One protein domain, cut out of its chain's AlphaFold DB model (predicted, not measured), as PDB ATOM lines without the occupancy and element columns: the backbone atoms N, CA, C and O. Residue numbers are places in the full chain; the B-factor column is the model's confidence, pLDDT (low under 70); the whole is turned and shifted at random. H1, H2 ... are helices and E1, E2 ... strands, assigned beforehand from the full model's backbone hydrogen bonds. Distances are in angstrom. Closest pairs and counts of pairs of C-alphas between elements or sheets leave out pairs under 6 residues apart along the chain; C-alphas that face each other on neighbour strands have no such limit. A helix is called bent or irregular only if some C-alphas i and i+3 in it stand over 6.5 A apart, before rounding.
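AT A GLANCE: This is residues 3 to 138 of the 141 residues of a protein of Exidia glandulosa HHB12029 (UniProt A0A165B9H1). One twisted sheet of seven short to medium strands has two helices, H2 and H3, side by side over one face, with no named helix over the other. Two long loops reach away from this body: the link from H1 to E3, whose residues 22 to 27 stick out, and the link from E6 to E7, whose residues 123 to 128 stick out; without these two stretches the body still spans 61 by 33 by 28 A. The printed part has 136 residues, with three named helices and seven named strands, which follow one another along the chain as E1, E2, H1, E3, E4, H2, E5, H3, E6 and E7, and the class is mixed, helices and strands. The sheet is branched at E3, which has E1, E2 and E4 as neighbours, and it is mixed, with E1 and E5 parallel and its other neighbour pairs antiparallel. The whole is loose, with a radius of gyration of the C-alphas of 20.4 A, and elongated, spanning 69 by 41 by 29 A.

IN THESE COORDINATES: E3, residues 39 to 47, is 25.7 A long, and E4, residues 50 to 58, is 23.4 A and bends by 65 degrees at residue 53. E1, residues 3 to 5, begins at C-alpha 3 (240.446, 244.834, 263.642) and runs on into E2, residues 8 to 11, at 39 degrees. E5 is residues 87 to 90, E6 residues 115 to 117, and E7 residues 133 to 137, ending at C-alpha 137 (252.488, 241.081, 263.627). H2, residues 63 to 77, is 20.5 A long and only just irregular, C-alphas 73 and 76 being 6.53 A apart. H3, residues 99 to 110, is 15.3 A; H1 is residues 12 to 15.

HOW THE PARTS SIT: E3 has E1 and E2 on one side and E4 on the other, each antiparallel to it. E3 and E4 form a hairpin, with N 43 and O 55 2.9 A apart; N 4 and O 46 of E1 and E3 are at 2.8 A, N 10 and O 40 of E2 and E3 at 2.8 A. E5 is parallel to E1, with N 5 and O 89 at 2.9 A, and antiparallel to E7, with N 88 and O 135 at 2.9 A. E6 and E7 form a hairpin, with N 116 and O 136 at 2.9 A. H2 is on the sheet at a height of 9.1 A, over E3 and only just over E4, where 3 of its C-alphas fall. H3, on the same face, is over E7 at a height of 9.9 A. H2 and H3 touch, closest at the C-alphas of Gly 75 and Ile 108, 6.6 A, at a shallow tilt of 18 degrees, the same way. H1 is only just not on the sheet, with 4 pairs of C-alphas within 10 A. Every O i to N i+4 pair is within hydrogen-bond range in H3, 7 of 11 in H2, and H1 is too short for one.

THE WHOLE: The C-alphas of Asn 25 and Cys 113, 70.5 A apart, are the two farthest apart. The printed part has no cut; the long links are H1 to E3 and E6 to E7. Mean pLDDT of the printed part is 72.1, and 55 residues are under 70, among them residues 92 to 138.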
ATOM      1  N   VAL A   3     241.675 245.602 263.823       88.81
ATOM      2  CA  VAL A   3     240.446 244.834 263.642       88.81
ATOM      3  C   VAL A   3     239.961 244.431 265.027       88.81
ATOM      4  O   VAL A   3     240.719 243.831 265.782       88.81
ATOM      5  N   CYS A   4     238.720 244.754 265.361       90.69
ATOM      6  CA  CYS A   4     238.067 244.313 266.584       90.69
ATOM      7  C   CYS A   4     237.199 243.093 266.282       90.69
ATOM      8  O   CYS A   4     236.425 243.113 265.328       90.69
ATOM      9  N   ILE A   5     237.318 242.054 267.096       89.25
ATOM     10  CA  ILE A   5     236.477 240.860 267.035       89.25
ATOM     11  C   ILE A   5     235.604 240.849 268.281       89.25
ATOM     12  O   ILE A   5     236.089 241.167 269.367       89.25
ATOM     13  N   ASP A   6     234.342 240.477 268.115       87.19
ATOM     14  CA  ASP A   6     233.386 240.332 269.210       87.19
ATOM     15  C   ASP A   6     232.450 239.144 268.948       87.19
ATOM     16  O   ASP A   6     232.378 238.633 267.828       87.19
ATOM     17  N   GLU A   7     231.712 238.722 269.971       88.44
ATOM     18  CA  GLU A   7     230.602 237.780 269.858       88.44
ATOM     19  C   GLU A   7     229.280 238.515 270.087       88.44
ATOM     20  O   GLU A   7     229.086 239.231 271.067       88.44
ATOM     21  N   SER A   8     228.309 238.299 269.204       88.25
ATOM     22  CA  SER A   8     226.940 238.763 269.424       88.25
ATOM     23  C   SER A   8     225.954 237.625 269.229       88.25
ATOM     24  O   SER A   8     226.138 236.771 268.368       88.25
ATOM     25  N   ALA A   9     224.878 237.612 270.011       87.62
ATOM     26  CA  ALA A   9     223.813 236.629 269.873       87.62
ATOM     27  C   ALA A   9     222.437 237.292 269.948       87.62
ATOM     28  O   ALA A   9     222.189 238.178 270.766       87.62
ATOM     29  N   VAL A  10     221.524 236.830 269.100       87.94
ATOM     30  CA  VAL A  10     220.127 237.249 269.044       87.94
ATOM     31  C   VAL A  10     219.228 236.024 269.136       87.94
ATOM     32  O   VAL A  10     219.369 235.063 268.391       87.94
ATOM     33  N   ASN A  11     218.268 236.040 270.055       84.31
ATOM     34  CA  ASN A  11     217.201 235.039 270.078       84.31
ATOM     35  C   ASN A  11     215.958 235.590 269.365       84.31
ATOM     36  O   ASN A  11     215.648 236.770 269.519       84.31
ATOM     37  N   GLU A  12     215.192 234.757 268.662       77.00
ATOM     38  CA  GLU A  12     213.909 235.144 268.045       77.00
ATOM     39  C   GLU A  12     212.919 235.771 269.049       77.00
ATOM     40  O   GLU A  12     212.106 236.626 268.703       77.00
ATOM     41  N   ARG A  13     213.019 235.404 270.331       68.62
ATOM     42  CA  ARG A  13     212.229 235.989 271.425       68.62
ATOM     43  C   ARG A  13     212.675 237.397 271.814       68.62
ATOM     44  O   ARG A  13     211.912 238.087 272.479       68.62
ATOM     45  N   THR A  14     213.871 237.837 271.428       57.00
ATOM     46  CA  THR A  14     214.404 239.179 271.753       57.00
ATOM     47  C   THR A  14     213.573 240.286 271.093       57.00
ATOM     48  O   THR A  14     213.573 241.421 271.552       57.00
ATOM     49  N   ALA A  15     212.786 239.950 270.064       60.50
ATOM     50  CA  ALA A  15     211.812 240.851 269.451       60.50
ATOM     51  C   ALA A  15     210.486 240.974 270.238       60.50
ATOM     52  O   ALA A  15     209.585 241.705 269.815       60.50
ATOM     53  N   ARG A  16     210.329 240.280 271.376       70.38
ATOM     54  CA  ARG A  16     209.128 240.387 272.214       70.38
ATOM     55  C   ARG A  16     209.072 241.756 272.876       70.38
ATOM     56  O   ARG A  16     209.960 242.146 273.627       70.38
ATOM     57  N   ARG A  17     207.980 242.478 272.636       69.81
ATOM     58  CA  ARG A  17     207.708 243.724 273.347       69.81
ATOM     59  C   ARG A  17     207.186 243.419 274.744       69.81
ATOM     60  O   ARG A  17     206.116 242.847 274.895       69.81
ATOM     61  N   GLU A  18     207.898 243.885 275.763       70.00
ATOM     62  CA  GLU A  18     207.414 243.851 277.152       70.00
ATOM     63  C   GLU A  18     206.273 244.847 277.407       70.00
ATOM     64  O   GLU A  18     205.575 244.767 278.416       70.00
ATOM     65  N   ARG A  19     206.097 245.822 276.507       82.50
ATOM     66  CA  ARG A  19     205.132 246.915 276.648       82.50
ATOM     67  C   ARG A  19     204.292 247.058 275.386       82.50
ATOM     68  O   ARG A  19     204.829 247.120 274.279       82.50
ATOM     69  N   GLY A  20     202.981 247.170 275.575       85.25
ATOM     70  CA  GLY A  20     201.999 247.449 274.531       85.25
ATOM     71  C   GLY A  20     201.062 248.579 274.950       85.25
ATOM     72  O   GLY A  20     201.026 248.963 276.119       85.25
ATOM     73  N   TYR A  21     200.323 249.119 273.986       90.06
ATOM     74  CA  TYR A  21     199.319 250.150 274.228       90.06
ATOM     75  C   TYR A  21     197.923 249.534 274.209       90.06
ATOM     76  O   TYR A  21     197.626 248.663 273.393       90.06
ATOM     77  N   SER A  22     197.067 250.019 275.099       92.44
ATOM     78  CA  SER A  22     195.632 249.757 275.113       92.44
ATOM     79  C   SER A  22     194.888 251.071 275.308       92.44
ATOM     80  O   SER A  22     195.474 252.087 275.691       92.44
ATOM     81  N   GLU A  23     193.587 251.053 275.038       94.62
ATOM     82  CA  GLU A  23     192.719 252.170 275.388       94.62
ATOM     83  C   GLU A  23     192.761 252.455 276.896       94.62
ATOM     84  O   GLU A  23     193.020 251.568 277.720       94.62
ATOM     85  N   VAL A  24     192.489 253.711 277.254       92.06
ATOM     86  CA  VAL A  24     192.441 254.158 278.649       92.06
ATOM     87  C   VAL A  24     191.429 253.302 279.417       92.06
ATOM     88  O   VAL A  24     190.301 253.117 278.969       92.06
ATOM     89  N   ASN A  25     191.839 252.799 280.584       92.50
ATOM     90  CA  ASN A  25     191.085 251.875 281.446       92.50
ATOM     91  C   ASN A  25     190.898 250.439 280.915       92.50
ATOM     92  O   ASN A  25     190.196 249.652 281.551       92.50
ATOM     93  N   THR A  26     191.571 250.048 279.830       92.75
ATOM     94  CA  THR A  26     191.531 248.674 279.304       92.75
ATOM     95  C   THR A  26     192.867 247.969 279.522       92.75
ATOM     96  O   THR A  26     193.933 248.556 279.344       92.75
ATOM     97  N   ARG A  27     192.845 246.683 279.899       90.56
ATOM     98  CA  ARG A  27     194.071 245.883 280.065       90.56
ATOM     99  C   ARG A  27     194.690 245.568 278.699       90.56
ATOM    100  O   ARG A  27     194.046 244.940 277.866       90.56
ATOM    101  N   CYS A  28     195.963 245.913 278.509       89.44
ATOM    102  CA  CYS A  28     196.762 245.409 277.394       89.44
ATOM    103  C   CYS A  28     197.046 243.913 277.612       89.44
ATOM    104  O   CYS A  28     197.752 243.543 278.552       89.44
ATOM    105  N   VAL A  29     196.460 243.045 276.783       87.56
ATOM    106  CA  VAL A  29     196.629 241.586 276.864       87.56
ATOM    107  C   VAL A  29     197.298 241.087 275.592       87.56
ATOM    108  O   VAL A  29     196.755 241.243 274.504       87.56
ATOM    109  N   GLN A  30     198.443 240.426 275.743       81.88
ATOM    110  CA  GLN A  30     199.098 239.676 274.677       81.88
ATOM    111  C   GLN A  30     198.928 238.182 274.950       81.88
ATOM    112  O   GLN A  30     199.186 237.711 276.059       81.88
ATOM    113  N   ARG A  31     198.468 237.433 273.946       79.81
ATOM    114  CA  ARG A  31     198.438 235.968 273.968       79.81
ATOM    115  C   ARG A  31     199.463 235.477 272.965       79.81
ATOM    116  O   ARG A  31     199.379 235.827 271.794       79.81
ATOM    117  N   GLU A  32     200.416 234.678 273.420       70.94
ATOM    118  CA  GLU A  32     201.482 234.166 272.569       70.94
ATOM    119  C   GLU A  32     201.761 232.701 272.899       70.94
ATOM    120  O   GLU A  32     201.578 232.253 274.033       70.94
ATOM    121  N   LEU A  33     202.213 231.954 271.896       68.31
ATOM    122  CA  LEU A  33     202.702 230.601 272.090       68.31
ATOM    123  C   LEU A  33     204.063 230.656 272.800       68.31
ATOM    124  O   LEU A  33     204.969 231.400 272.417       68.31
ATOM    125  N   LEU A  34     204.237 229.842 273.841       66.38
ATOM    126  CA  LEU A  34     205.518 229.678 274.535       66.38
ATOM    127  C   LEU A  34     206.455 228.747 273.744       66.38
ATOM    128  O   LEU A  34     206.961 227.760 274.272       66.38
ATOM    129  N   ALA A  35     206.690 229.052 272.469       66.25
ATOM    130  CA  ALA A  35     207.650 228.325 271.645       66.25
ATOM    131  C   ALA A  35     209.086 228.652 272.085       66.25
ATOM    132  O   ALA A  35     209.384 229.788 272.478       66.25
ATOM    133  N   ARG A  36     209.984 227.658 272.070       68.88
ATOM    134  CA  ARG A  36     211.434 227.899 272.155       68.88
ATOM    135  C   ARG A  36     211.845 228.596 270.862       68.88
ATOM    136  O   ARG A  36     211.650 228.023 269.802       68.88
ATOM    137  N   GLY A  37     212.298 229.842 270.978       75.19
ATOM    138  CA  GLY A  37     212.806 230.595 269.838       75.19
ATOM    139  C   GLY A  37     214.229 230.167 269.526       75.19
ATOM    140  O   GLY A  37     214.981 229.821 270.447       75.19
ATOM    141  N   THR A  38     214.574 230.214 268.251       85.06
ATOM    142  CA  THR A  38     215.922 229.938 267.760       85.06
ATOM    143  C   THR A  38     216.880 231.026 268.242       85.06
ATOM    144  O   THR A  38     216.534 232.211 268.253       85.06
ATOM    145  N   THR A  39     218.075 230.638 268.689       88.31
ATOM    146  CA  THR A  39     219.165 231.589 268.956       88.31
ATOM    147  C   THR A  39     220.101 231.579 267.767       88.31
ATOM    148  O   THR A  39     220.544 230.510 267.359       88.31
ATOM    149  N   PHE A  40     220.426 232.758 267.259       91.50
ATOM    150  CA  PHE A  40     221.477 232.972 266.286       91.50
ATOM    151  C   PHE A  40     222.652 233.667 266.964       91.50
ATOM    152  O   PHE A  40     222.458 234.667 267.651       91.50
ATOM    153  N   SER A  41     223.854 233.158 266.756       92.19
ATOM    154  CA  SER A  41     225.106 233.811 267.114       92.19
ATOM    155  C   SER A  41     225.778 234.365 265.863       92.19
ATOM    156  O   SER A  41     225.544 233.896 264.746       92.19
ATOM    157  N   MET A  42     226.611 235.380 266.050       93.00
ATOM    158  CA  MET A  42     227.423 235.971 265.003       93.00
ATOM    159  C   MET A  42     228.824 236.315 265.504       93.00
ATOM    160  O   MET A  42     229.001 236.737 266.648       93.00
ATOM    161  N   LEU A  43     229.792 236.160 264.603       93.06
ATOM    162  CA  LEU A  43     231.204 236.482 264.788       93.06
ATOM    163  C   LEU A  43     231.607 237.559 263.770       93.06
ATOM    164  O   LEU A  43     231.976 237.228 262.641       93.06
ATOM    165  N   PRO A  44     231.456 238.851 264.106       94.94
ATOM    166  CA  PRO A  44     231.948 239.944 263.279       94.94
ATOM    167  C   PRO A  44     233.433 240.255 263.526       94.94
ATOM    168  O   PRO A  44     233.902 240.314 264.661       94.94
ATOM    169  N   ALA A  45     234.144 240.583 262.448       93.25
ATOM    170  CA  ALA A  45     235.410 241.306 262.477       93.25
ATOM    171  C   ALA A  45     235.193 242.731 261.951       93.25
ATOM    172  O   ALA A  45     234.807 242.930 260.796       93.25
ATOM    173  N   LEU A  46     235.442 243.727 262.796       94.75
ATOM    174  CA  LEU A  46     235.183 245.139 262.531       94.75
ATOM    175  C   LEU A  46     236.486 245.922 262.381       94.75
ATOM    176  O   LEU A  46     237.330 245.937 263.272       94.75
ATOM    177  N   SER A  47     236.622 246.635 261.271       92.94
ATOM    178  CA  SER A  47     237.657 247.642 261.031       92.94
ATOM    179  C   SER A  47     237.016 249.036 260.974       92.94
ATOM    180  O   SER A  47     235.794 249.180 260.939       92.94
ATOM    181  N   LEU A  48     237.836 250.088 260.906       91.06
ATOM    182  CA  LEU A  48     237.354 251.454 260.647       91.06
ATOM    183  C   LEU A  48     236.647 251.586 259.288       91.06
ATOM    184  O   LEU A  48     235.857 252.503 259.090       91.06
ATOM    185  N   ASP A  49     236.931 250.671 258.363       90.56
ATOM    186  CA  ASP A  49     236.330 250.618 257.030       90.56
ATOM    187  C   ASP A  49     235.020 249.809 256.977       90.56
ATOM    188  O   ASP A  49     234.395 249.735 255.922       90.56
ATOM    189  N   GLY A  50     234.601 249.205 258.095       93.44
ATOM    190  CA  GLY A  50     233.396 248.381 258.189       93.44
ATOM    191  C   GLY A  50     233.671 246.930 258.587       93.44
ATOM    192  O   GLY A  50     234.705 246.611 259.175       93.44
ATOM    193  N   ILE A  51     232.707 246.056 258.293       94.81
ATOM    194  CA  ILE A  51     232.790 244.613 258.554       94.81
ATOM    195  C   ILE A  51     233.680 243.976 257.487       94.81
ATOM    196  O   ILE A  51     233.390 244.111 256.300       94.81
ATOM    197  N   ILE A  52     234.738 243.283 257.909       94.50
ATOM    198  CA  ILE A  52     235.699 242.635 256.999       94.50
ATOM    199  C   ILE A  52     235.524 241.114 256.942       94.50
ATOM    200  O   ILE A  52     235.815 240.509 255.923       94.50
ATOM    201  N   ALA A  53     234.991 240.512 258.007       93.62
ATOM    202  CA  ALA A  53     234.590 239.108 258.056       93.62
ATOM    203  C   ALA A  53     233.350 238.963 258.951       93.62
ATOM    204  O   ALA A  53     233.194 239.711 259.922       93.62
ATOM    205  N   LEU A  54     232.457 238.030 258.617       94.94
ATOM    206  CA  LEU A  54     231.215 237.792 259.352       94.94
ATOM    207  C   LEU A  54     230.751 236.343 259.182       94.94
ATOM    208  O   LEU A  54     230.499 235.915 258.061       94.94
ATOM    209  N   ASP A  55     230.557 235.632 260.290       94.31
ATOM    210  CA  ASP A  55     229.810 234.365 260.321       94.31
ATOM    211  C   ASP A  55     228.538 234.543 261.155       94.31
ATOM    212  O   ASP A  55     228.579 235.175 262.210       94.31
ATOM    213  N   VAL A  56     227.408 234.018 260.677       94.06
ATOM    214  CA  VAL A  56     226.099 234.065 261.348       94.06
ATOM    215  C   VAL A  56     225.492 232.676 261.319       94.06
ATOM    216  O   VAL A  56     225.406 232.045 260.265       94.06
ATOM    217  N   PHE A  57     225.033 232.196 262.470       92.75
ATOM    218  CA  PHE A  57     224.589 230.818 262.588       92.75
ATOM    219  C   PHE A  57     223.651 230.551 263.743       92.75
ATOM    220  O   PHE A  57     223.639 231.267 264.732       92.75
ATOM    221  N   GLU A  58     222.894 229.466 263.625       92.75
ATOM    222  CA  GLU A  58     222.055 228.966 264.704       92.75
ATOM    223  C   GLU A  58     222.887 228.273 265.793       92.75
ATOM    224  O   GLU A  58     223.787 227.477 265.510       92.75
ATOM    225  N   GLY A  59     222.540 228.544 267.049       89.06
ATOM    226  CA  GLY A  59     223.175 227.977 268.233       89.06
ATOM    227  C   GLY A  59     224.174 228.923 268.890       89.06
ATOM    228  O   GLY A  59     224.311 230.076 268.502       89.06
ATOM    229  N   ALA A  60     224.835 228.428 269.937       85.25
ATOM    230  CA  ALA A  60     225.871 229.170 270.651       85.25
ATOM    231  C   ALA A  60     227.220 229.063 269.931       85.25
ATOM    232  O   ALA A  60     227.507 228.044 269.294       85.25
ATOM    233  N   VAL A  61     228.071 230.079 270.089       83.88
ATOM    234  CA  VAL A  61     229.469 229.989 269.665       83.88
ATOM    235  C   VAL A  61     230.161 228.900 270.483       83.88
ATOM    236  O   VAL A  61     230.086 228.870 271.712       83.88
ATOM    237  N   ASN A  62     230.838 227.987 269.791       82.88
ATOM    238  CA  ASN A  62     231.783 227.070 270.412       82.88
ATOM    239  C   ASN A  62     233.203 227.397 269.951       82.88
ATOM    240  O   ASN A  62     233.434 228.148 268.999       82.88
ATOM    241  N   ARG A  63     234.163 226.826 270.668       76.75
ATOM    242  CA  ARG A  63     235.580 227.089 270.464       76.75
ATOM    243  C   ARG A  63     236.041 226.665 269.076       76.75
ATOM    244  O   ARG A  63     236.709 227.434 268.402       76.75
ATOM    245  N   GLU A  64     235.664 225.471 268.637       82.81
ATOM    246  CA  GLU A  64     236.071 224.908 267.348       82.81
ATOM    247  C   GLU A  64     235.615 225.799 266.192       82.81
ATOM    248  O   GLU A  64     236.367 226.043 265.249       82.81
ATOM    249  N   ARG A  65     234.400 226.339 266.291       86.94
ATOM    250  CA  ARG A  65     233.854 227.246 265.293       86.94
ATOM    251  C   ARG A  65     234.536 228.602 265.301       86.94
ATOM    252  O   ARG A  65     234.867 229.091 264.226       86.94
ATOM    253  N   LEU A  66     234.779 229.181 266.478       83.12
ATOM    254  CA  LEU A  66     235.542 230.424 266.591       83.12
ATOM    255  C   LEU A  66     236.915 230.274 265.924       83.12
ATOM    256  O   LEU A  66     237.313 231.123 265.135       83.12
ATOM    257  N   LEU A  67     237.610 229.169 266.187       81.81
ATOM    258  CA  LEU A  67     238.916 228.873 265.599       81.81
ATOM    259  C   LEU A  67     238.850 228.693 264.077       81.81
ATOM    260  O   LEU A  67     239.660 229.271 263.355       81.81
ATOM    261  N   SER A  68     237.865 227.933 263.596       85.94
ATOM    262  CA  SER A  68     237.602 227.752 262.164       85.94
ATOM    263  C   SER A  68     237.353 229.093 261.474       85.94
ATOM    264  O   SER A  68     237.947 229.379 260.439       85.94
ATOM    265  N   TRP A  69     236.523 229.948 262.072       90.00
ATOM    266  CA  TRP A  69     236.226 231.280 261.559       90.00
ATOM    267  C   TRP A  69     237.464 232.189 261.545       90.00
ATOM    268  O   TRP A  69     237.747 232.825 260.531       90.00
ATOM    269  N   ILE A  70     238.260 232.200 262.622       84.88
ATOM    270  CA  ILE A  70     239.510 232.971 262.685       84.88
ATOM    271  C   ILE A  70     240.462 232.552 261.554       84.88
ATOM    272  O   ILE A  70     241.058 233.408 260.905       84.88
ATOM    273  N   PHE A  71     240.601 231.251 261.296       83.19
ATOM    274  CA  PHE A  71     241.529 230.747 260.284       83.19
ATOM    275  C   PHE A  71     241.029 230.962 258.850       83.19
ATOM    276  O   PHE A  71     241.794 231.407 257.995       83.19
ATOM    277  N   HIS A  72     239.763 230.640 258.581       85.75
ATOM    278  CA  HIS A  72     239.225 230.603 257.221       85.75
ATOM    279  C   HIS A  72     238.633 231.932 256.752       85.75
ATOM    280  O   HIS A  72     238.775 232.255 255.577       85.75
ATOM    281  N   GLU A  73     238.005 232.699 257.646       90.19
ATOM    282  CA  GLU A  73     237.306 233.938 257.287       90.19
ATOM    283  C   GLU A  73     238.143 235.174 257.631       90.19
ATOM    284  O   GLU A  73     238.316 236.060 256.801       90.19
ATOM    285  N   LEU A  74     238.705 235.240 258.844       88.25
ATOM    286  CA  LEU A  74     239.476 236.412 259.271       88.25
ATOM    287  C   LEU A  74     240.922 236.398 258.761       88.25
ATOM    288  O   LEU A  74     241.432 237.433 258.342       88.25
ATOM    289  N   GLY A  75     241.602 235.251 258.821       85.56
ATOM    290  CA  GLY A  75     243.014 235.102 258.455       85.56
ATOM    291  C   GLY A  75     243.396 235.742 257.110       85.56
ATOM    292  O   GLY A  75     244.374 236.491 257.083       85.56
ATOM    293  N   PRO A  76     242.630 235.524 256.021       87.88
ATOM    294  CA  PRO A  76     242.890 236.139 254.714       87.88
ATOM    295  C   PRO A  76     242.841 237.675 254.697       87.88
ATOM    296  O   PRO A  76     243.478 238.294 253.846       87.88
ATOM    297  N   GLU A  77     242.118 238.293 255.631       88.31
ATOM    298  CA  GLU A  77     241.952 239.749 255.721       88.31
ATOM    299  C   GLU A  77     243.059 240.432 256.538       88.31
ATOM    300  O   GLU A  77     243.199 241.662 256.496       88.31
ATOM    301  N   LEU A  78     243.845 239.657 257.295       83.75
ATOM    302  CA  LEU A  78     244.909 240.163 258.160       83.75
ATOM    303  C   LEU A  78     246.210 240.385 257.386       83.75
ATOM    304  O   LEU A  78     246.665 239.543 256.616       83.75
ATOM    305  N   ASN A  79     246.879 241.507 257.658       81.81
ATOM    306  CA  ASN A  79     248.148 241.851 257.013       81.81
ATOM    307  C   ASN A  79     249.301 241.972 258.017       81.81
ATOM    308  O   ASN A  79     249.089 242.120 259.222       81.81
ATOM    309  N   PRO A  80     250.555 241.966 257.534       77.12
ATOM    310  CA  PRO A  80     251.683 242.391 258.347       77.12
ATOM    311  C   PRO A  80     251.503 243.802 258.906       77.12
ATOM    312  O   PRO A  80     251.082 244.702 258.186       77.12
ATOM    313  N   TYR A  81     251.907 244.033 260.155       71.81
ATOM    314  CA  TYR A  81     252.076 245.391 260.681       71.81
ATOM    315  C   TYR A  81     253.211 246.100 259.937       71.81
ATOM    316  O   TYR A  81     254.205 245.442 259.637       71.81
ATOM    317  N   PRO A  82     253.126 247.411 259.645       80.62
ATOM    318  CA  PRO A  82     252.073 248.371 260.015       80.62
ATOM    319  C   PRO A  82     250.917 248.489 259.000       80.62
ATOM    320  O   PRO A  82     250.281 249.538 258.896       80.62
ATOM    321  N   GLY A  83     250.654 247.444 258.215       79.88
ATOM    322  CA  GLY A  83     249.629 247.421 257.174       79.88
ATOM    323  C   GLY A  83     248.184 247.556 257.673       79.88
ATOM    324  O   GLY A  83     247.871 247.673 258.859       79.88
ATOM    325  N   LYS A  84     247.242 247.560 256.728       86.62
ATOM    326  CA  LYS A  84     245.807 247.578 257.045       86.62
ATOM    327  C   LYS A  84     245.412 246.256 257.718       86.62
ATOM    328  O   LYS A  84     245.909 245.221 257.328       86.62
ATOM    329  N   HIS A  85     244.524 246.269 258.712       87.69
ATOM    330  CA  HIS A  85     244.115 245.047 259.436       87.69
ATOM    331  C   HIS A  85     245.281 244.238 260.046       87.69
ATOM    332  O   HIS A  85     245.291 243.012 260.020       87.69
ATOM    333  N   SER A  86     246.308 244.910 260.561       80.62
ATOM    334  CA  SER A  86     247.508 244.249 261.079       80.62
ATOM    335  C   SER A  86     247.500 243.966 262.578       80.62
ATOM    336  O   SER A  86     248.407 243.305 263.086       80.62
ATOM    337  N   VAL A  87     246.536 244.540 263.296       82.94
ATOM    338  CA  VAL A  87     246.384 244.386 264.743       82.94
ATOM    339  C   VAL A  87     244.999 243.826 265.023       82.94
ATOM    340  O   VAL A  87     244.018 244.428 264.604       82.94
ATOM    341  N   VAL A  88     244.908 242.708 265.732       84.31
ATOM    342  CA  VAL A  88     243.633 242.130 266.169       84.31
ATOM    343  C   VAL A  88     243.407 242.470 267.637       84.31
ATOM    344  O   VAL A  88     244.298 242.303 268.467       84.31
ATOM    345  N   ILE A  89     242.210 242.958 267.944       83.31
ATOM    346  CA  ILE A  89     241.741 243.305 269.280       83.31
ATOM    347  C   ILE A  89     240.555 242.394 269.590       83.31
ATOM    348  O   ILE A  89     239.584 242.369 268.838       83.31
ATOM    349  N   MET A  90     240.637 241.658 270.691       80.94
ATOM    350  CA  MET A  90     239.580 240.762 271.165       80.94
ATOM    351  C   MET A  90     239.305 241.042 272.643       80.94
ATOM    352  O   MET A  90     240.215 241.432 273.387       80.94
ATOM    353  N   ASP A  91     238.058 240.871 273.075       72.50
ATOM    354  CA  ASP A  91     237.726 240.951 274.491       72.50
ATOM    355  C   ASP A  91     238.375 239.789 275.270       72.50
ATOM    356  O   ASP A  91     238.708 238.727 274.744       72.50
ATOM    357  N   ASN A  92     238.647 240.008 276.555       65.56
ATOM    358  CA  ASN A  92     239.251 238.991 277.415       65.56
ATOM    359  C   ASN A  92     238.150 238.160 278.093       65.56
ATOM    360  O   ASN A  92     238.068 238.088 279.323       65.56
ATOM    361  N   CYS A  93     237.218 237.625 277.297       64.81
ATOM    362  CA  CYS A  93     236.144 236.791 277.823       64.81
ATOM    363  C   CYS A  93     236.694 235.437 278.276       64.81
ATOM    364  O   CYS A  93     237.538 234.836 277.617       64.81
ATOM    365  N   ARG A  94     236.159 234.899 279.383       58.34
ATOM    366  CA  ARG A  94     236.547 233.593 279.952       58.34
ATOM    367  C   ARG A  94     236.476 232.436 278.954       58.34
ATOM    368  O   ARG A  94     237.248 231.491 279.081       58.34
ATOM    369  N   THR A  95     235.578 232.507 277.979       54.12
ATOM    370  CA  THR A  95     235.437 231.525 276.893       54.12
ATOM    371  C   THR A  95     236.589 231.570 275.884       54.12
ATOM    372  O   THR A  95     236.786 230.599 275.159       54.12
ATOM    373  N   HIS A  96     237.402 232.631 275.897       53.03
ATOM    374  CA  HIS A  96     238.645 232.750 275.134       53.03
ATOM    375  C   HIS A  96     239.891 232.264 275.891       53.03
ATOM    376  O   HIS A  96     240.969 232.171 275.304       53.03
ATOM    377  N   HIS A  97     239.773 231.902 277.176       52.84
ATOM    378  CA  HIS A  97     240.887 231.344 277.947       52.84
ATOM    379  C   HIS A  97     241.081 229.861 277.619       52.84
ATOM    380  O   HIS A  97     240.671 228.964 278.353       52.84
ATOM    381  N   GLY A  98     241.731 229.611 276.492       57.41
ATOM    382  CA  GLY A  98     242.359 228.341 276.174       57.41
ATOM    383  C   GLY A  98     243.572 228.623 275.309       57.41
ATOM    384  O   GLY A  98     243.484 229.443 274.393       57.41
ATOM    385  N   ASP A  99     244.684 227.949 275.594       59.91
ATOM    386  CA  ASP A  99     245.950 228.155 274.891       59.91
ATOM    387  C   ASP A  99     245.780 228.105 273.361       59.91
ATOM    388  O   ASP A  99     246.471 228.824 272.653       59.91
ATOM    389  N   ASP A 100     244.809 227.357 272.833       64.31
ATOM    390  CA  ASP A 100     244.617 227.175 271.391       64.31
ATOM    391  C   ASP A 100     244.179 228.437 270.626       64.31
ATOM    392  O   ASP A 100     244.571 228.571 269.475       64.31
ATOM    393  N   ILE A 101     243.417 229.383 271.202       64.12
ATOM    394  CA  ILE A 101     243.067 230.636 270.477       64.12
ATOM    395  C   ILE A 101     244.321 231.473 270.276       64.12
ATOM    396  O   ILE A 101     244.583 231.976 269.184       64.12
ATOM    397  N   ARG A 102     245.129 231.557 271.331       64.19
ATOM    398  CA  ARG A 102     246.445 232.169 271.269       64.19
ATOM    399  C   ARG A 102     247.322 231.442 270.251       64.19
ATOM    400  O   ARG A 102     247.855 232.114 269.383       64.19
ATOM    401  N   HIS A 103     247.438 230.115 270.321       64.12
ATOM    402  CA  HIS A 103     248.270 229.341 269.395       64.12
ATOM    403  C   HIS A 103     247.798 229.472 267.949       64.12
ATOM    404  O   HIS A 103     248.634 229.537 267.070       64.12
ATOM    405  N   ILE A 104     246.495 229.576 267.681       66.25
ATOM    406  CA  ILE A 104     245.971 229.704 266.315       66.25
ATOM    407  C   ILE A 104     246.185 231.102 265.760       66.25
ATOM    408  O   ILE A 104     246.599 231.235 264.613       66.25
ATOM    409  N   ILE A 105     245.964 232.146 266.559       63.06
ATOM    410  CA  ILE A 105     246.314 233.506 266.143       63.06
ATOM    411  C   ILE A 105     247.830 233.594 265.934       63.06
ATOM    412  O   ILE A 105     248.283 234.102 264.910       63.06
ATOM    413  N   GLU A 106     248.619 233.034 266.853       63.06
ATOM    414  CA  GLU A 106     250.064 232.908 266.696       63.06
ATOM    415  C   GLU A 106     250.424 232.132 265.432       63.06
ATOM    416  O   GLU A 106     251.255 232.640 264.704       63.06
ATOM    417  N   ASP A 107     249.800 230.997 265.115       61.91
ATOM    418  CA  ASP A 107     250.093 230.153 263.949       61.91
ATOM    419  C   ASP A 107     249.673 230.804 262.626       61.91
ATOM    420  O   ASP A 107     250.413 230.715 261.646       61.91
ATOM    421  N   ILE A 108     248.554 231.534 262.599       62.09
ATOM    422  CA  ILE A 108     248.157 232.386 261.468       62.09
ATOM    423  C   ILE A 108     249.226 233.449 261.225       62.09
ATOM    424  O   ILE A 108     249.639 233.674 260.087       62.09
ATOM    425  N   TYR A 109     249.745 234.055 262.294       56.47
ATOM    426  CA  TYR A 109     250.874 234.969 262.180       56.47
ATOM    427  C   TYR A 109     252.192 234.231 261.871       56.47
ATOM    428  O   TYR A 109     252.989 234.738 261.091       56.47
ATOM    429  N   ARG A 110     252.425 233.012 262.377       51.44
ATOM    430  CA  ARG A 110     253.683 232.242 262.296       51.44
ATOM    431  C   ARG A 110     253.894 231.582 260.944       51.44
ATOM    432  O   ARG A 110     255.032 231.545 260.484       51.44
ATOM    433  N   ALA A 111     252.820 231.198 260.256       49.25
ATOM    434  CA  ALA A 111     252.834 230.910 258.823       49.25
ATOM    435  C   ALA A 111     253.322 232.121 257.989       49.25
ATOM    436  O   ALA A 111     253.514 232.008 256.782       49.25
ATOM    437  N   SER A 112     253.539 233.288 258.620       41.66
ATOM    438  CA  SER A 112     254.005 234.541 258.019       41.66
ATOM    439  C   SER A 112     254.960 235.398 258.906       41.66
ATOM    440  O   SER A 112     255.168 236.573 258.585       41.66
ATOM    441  N   CYS A 113     255.612 234.814 259.934       35.09
ATOM    442  CA  CYS A 113     256.532 235.419 260.943       35.09
ATOM    443  C   CYS A 113     255.944 236.242 262.135       35.09
ATOM    444  O   CYS A 113     254.818 236.721 262.108       35.09
ATOM    445  N   SER A 114     256.763 236.353 263.204       37.09
ATOM    446  CA  SER A 114     256.495 236.533 264.658       37.09
ATOM    447  C   SER A 114     255.348 237.437 265.159       37.09
ATOM    448  O   SER A 114     255.129 238.552 264.685       37.09
ATOM    449  N   SER A 115     254.697 236.968 266.233       40.31
ATOM    450  CA  SER A 115     253.690 237.668 267.041       40.31
ATOM    451  C   SER A 115     254.320 238.470 268.192       40.31
ATOM    452  O   SER A 115     255.194 237.977 268.908       40.31
ATOM    453  N   VAL A 116     253.851 239.704 268.404       41.16
ATOM    454  CA  VAL A 116     254.165 240.522 269.589       41.16
ATOM    455  C   VAL A 116     252.915 240.626 270.455       41.16
ATOM    456  O   VAL A 116     251.838 240.985 269.977       41.16
ATOM    457  N   LEU A 117     253.072 240.306 271.737       44.62
ATOM    458  CA  LEU A 117     252.013 240.345 272.741       44.62
ATOM    459  C   LEU A 117     252.242 241.524 273.672       44.62
ATOM    460  O   LEU A 117     253.351 241.711 274.172       44.62
ATOM    461  N   TYR A 118     251.180 242.266 273.966       38.88
ATOM    462  CA  TYR A 118     251.177 243.191 275.093       38.88
ATOM    463  C   TYR A 118     250.651 242.447 276.329       38.88
ATOM    464  O   TYR A 118     249.481 242.060 276.336       38.88
ATOM    465  N   PRO A 119     251.482 242.191 277.360       35.53
ATOM    466  CA  PRO A 119     251.019 241.553 278.585       35.53
ATOM    467  C   PRO A 119     250.046 242.472 279.330       35.53
ATOM    468  O   PRO A 119     250.309 243.656 279.548       35.53
ATOM    469  N   SER A 120     248.912 241.912 279.739       40.16
ATOM    470  CA  SER A 120     247.923 242.571 280.583       40.16
ATOM    471  C   SER A 120     248.331 242.474 282.054       40.16
ATOM    472  O   SER A 120     247.791 241.647 282.777       40.16
ATOM    473  N   ASP A 121     249.251 243.334 282.497       35.94
ATOM    474  CA  ASP A 121     249.533 243.542 283.922       35.94
ATOM    475  C   ASP A 121     249.584 245.040 284.259       35.94
ATOM    476  O   ASP A 121     250.619 245.695 284.150       35.94
ATOM    477  N   VAL A 122     248.462 245.586 284.738       37.28
ATOM    478  CA  VAL A 122     248.474 246.756 285.632       37.28
ATOM    479  C   VAL A 122     247.556 246.462 286.812       37.28
ATOM    480  O   VAL A 122     246.362 246.754 286.811       37.28
ATOM    481  N   HIS A 123     248.140 245.874 287.852       32.19
ATOM    482  CA  HIS A 123     247.520 245.760 289.163       32.19
ATOM    483  C   HIS A 123     247.512 247.153 289.822       32.19
ATOM    484  O   HIS A 123     248.511 247.595 290.388       32.19
ATOM    485  N   ARG A 124     246.388 247.874 289.755       30.50
ATOM    486  CA  ARG A 124     246.100 248.983 290.680       30.50
ATOM    487  C   ARG A 124     244.723 248.782 291.300       30.50
ATOM    488  O   ARG A 124     243.706 249.014 290.666       30.50
ATOM    489  N   SER A 125     244.750 248.332 292.554       33.00
ATOM    490  CA  SER A 125     243.709 248.501 293.576       33.00
ATOM    491  C   SER A 125     242.250 248.337 293.117       33.00
ATOM    492  O   SER A 125     241.579 249.309 292.786       33.00
ATOM    493  N   GLY A 126     241.720 247.118 293.239       32.91
ATOM    494  CA  GLY A 126     240.304 246.922 293.583       32.91
ATOM    495  C   GLY A 126     239.258 247.000 292.465       32.91
ATOM    496  O   GLY A 126     238.074 246.912 292.777       32.91
ATOM    497  N   GLN A 127     239.643 247.091 291.192       26.48
ATOM    498  CA  GLN A 127     238.733 246.894 290.055       26.48
ATOM    499  C   GLN A 127     239.309 245.837 289.111       26.48
ATOM    500  O   GLN A 127     240.461 245.930 288.692       26.48
ATOM    501  N   ALA A 128     238.512 244.818 288.778       25.00
ATOM    502  CA  ALA A 128     238.843 243.863 287.727       25.00
ATOM    503  C   ALA A 128     238.704 244.560 286.364       25.00
ATOM    504  O   ALA A 128     237.676 244.466 285.700       25.00
ATOM    505  N   CYS A 129     239.727 245.316 285.976       26.70
ATOM    506  CA  CYS A 129     239.870 245.840 284.628       26.70
ATOM    507  C   CYS A 129     240.417 244.709 283.750       26.70
ATOM    508  O   CYS A 129     241.620 244.460 283.734       26.70
ATOM    509  N   VAL A 130     239.538 243.978 283.064       32.47
ATOM    510  CA  VAL A 130     239.947 243.027 282.020       32.47
ATOM    511  C   VAL A 130     240.398 243.836 280.804       32.47
ATOM    512  O   VAL A 130     239.577 244.351 280.051       32.47
ATOM    513  N   SER A 131     241.710 244.013 280.652       38.53
ATOM    514  CA  SER A 131     242.295 244.617 279.450       38.53
ATOM    515  C   SER A 131     242.020 243.730 278.226       38.53
ATOM    516  O   SER A 131     242.081 242.506 278.365       38.53
ATOM    517  N   PRO A 132     241.738 244.305 277.041       50.44
ATOM    518  CA  PRO A 132     241.566 243.533 275.812       50.44
ATOM    519  C   PRO A 132     242.871 242.837 275.415       50.44
ATOM    520  O   PRO A 132     243.962 243.367 275.647       50.44
ATOM    521  N   THR A 133     242.761 241.669 274.783       56.69
ATOM    522  CA  THR A 133     243.923 240.970 274.224       56.69
ATOM    523  C   THR A 133     244.259 241.594 272.874       56.69
ATOM    524  O   THR A 133     243.416 241.644 271.977       56.69
ATOM    525  N   VAL A 134     245.488 242.097 272.735       55.72
ATOM    526  CA  VAL A 134     245.979 242.745 271.512       55.72
ATOM    527  C   VAL A 134     247.038 241.863 270.865       55.72
ATOM    528  O   VAL A 134     248.065 241.570 271.479       55.72
ATOM    529  N   PHE A 135     246.809 241.495 269.609       59.69
ATOM    530  CA  PHE A 135     247.766 240.771 268.780       59.69
ATOM    531  C   PHE A 135     248.262 241.677 267.658       59.69
ATOM    532  O   PHE A 135     247.460 242.270 266.940       59.69
ATOM    533  N   ALA A 136     249.579 241.779 267.488       47.97
ATOM    534  CA  ALA A 136     250.192 242.481 266.365       47.97
ATOM    535  C   ALA A 136     251.287 241.617 265.727       47.97
ATOM    536  O   ALA A 136     252.060 240.957 266.425       47.97
ATOM    537  N   ARG A 137     251.369 241.647 264.395       55.91
ATOM    538  CA  ARG A 137     252.488 241.081 263.627       55.91
ATOM    539  C   ARG A 137     253.711 242.002 263.738       55.91
ATOM    540  O   ARG A 137     253.528 243.208 263.796       55.91
ATOM    541  N   SER A 138     254.941 241.496 263.740       46.38
ATOM    542  CA  SER A 138     256.139 242.314 263.463       46.38
ATOM    543  C   SER A 138     256.677 242.007 262.061       46.38
ATOM    544  O   SER A 138     256.469 240.909 261.543       46.38
TER     545      SER A 138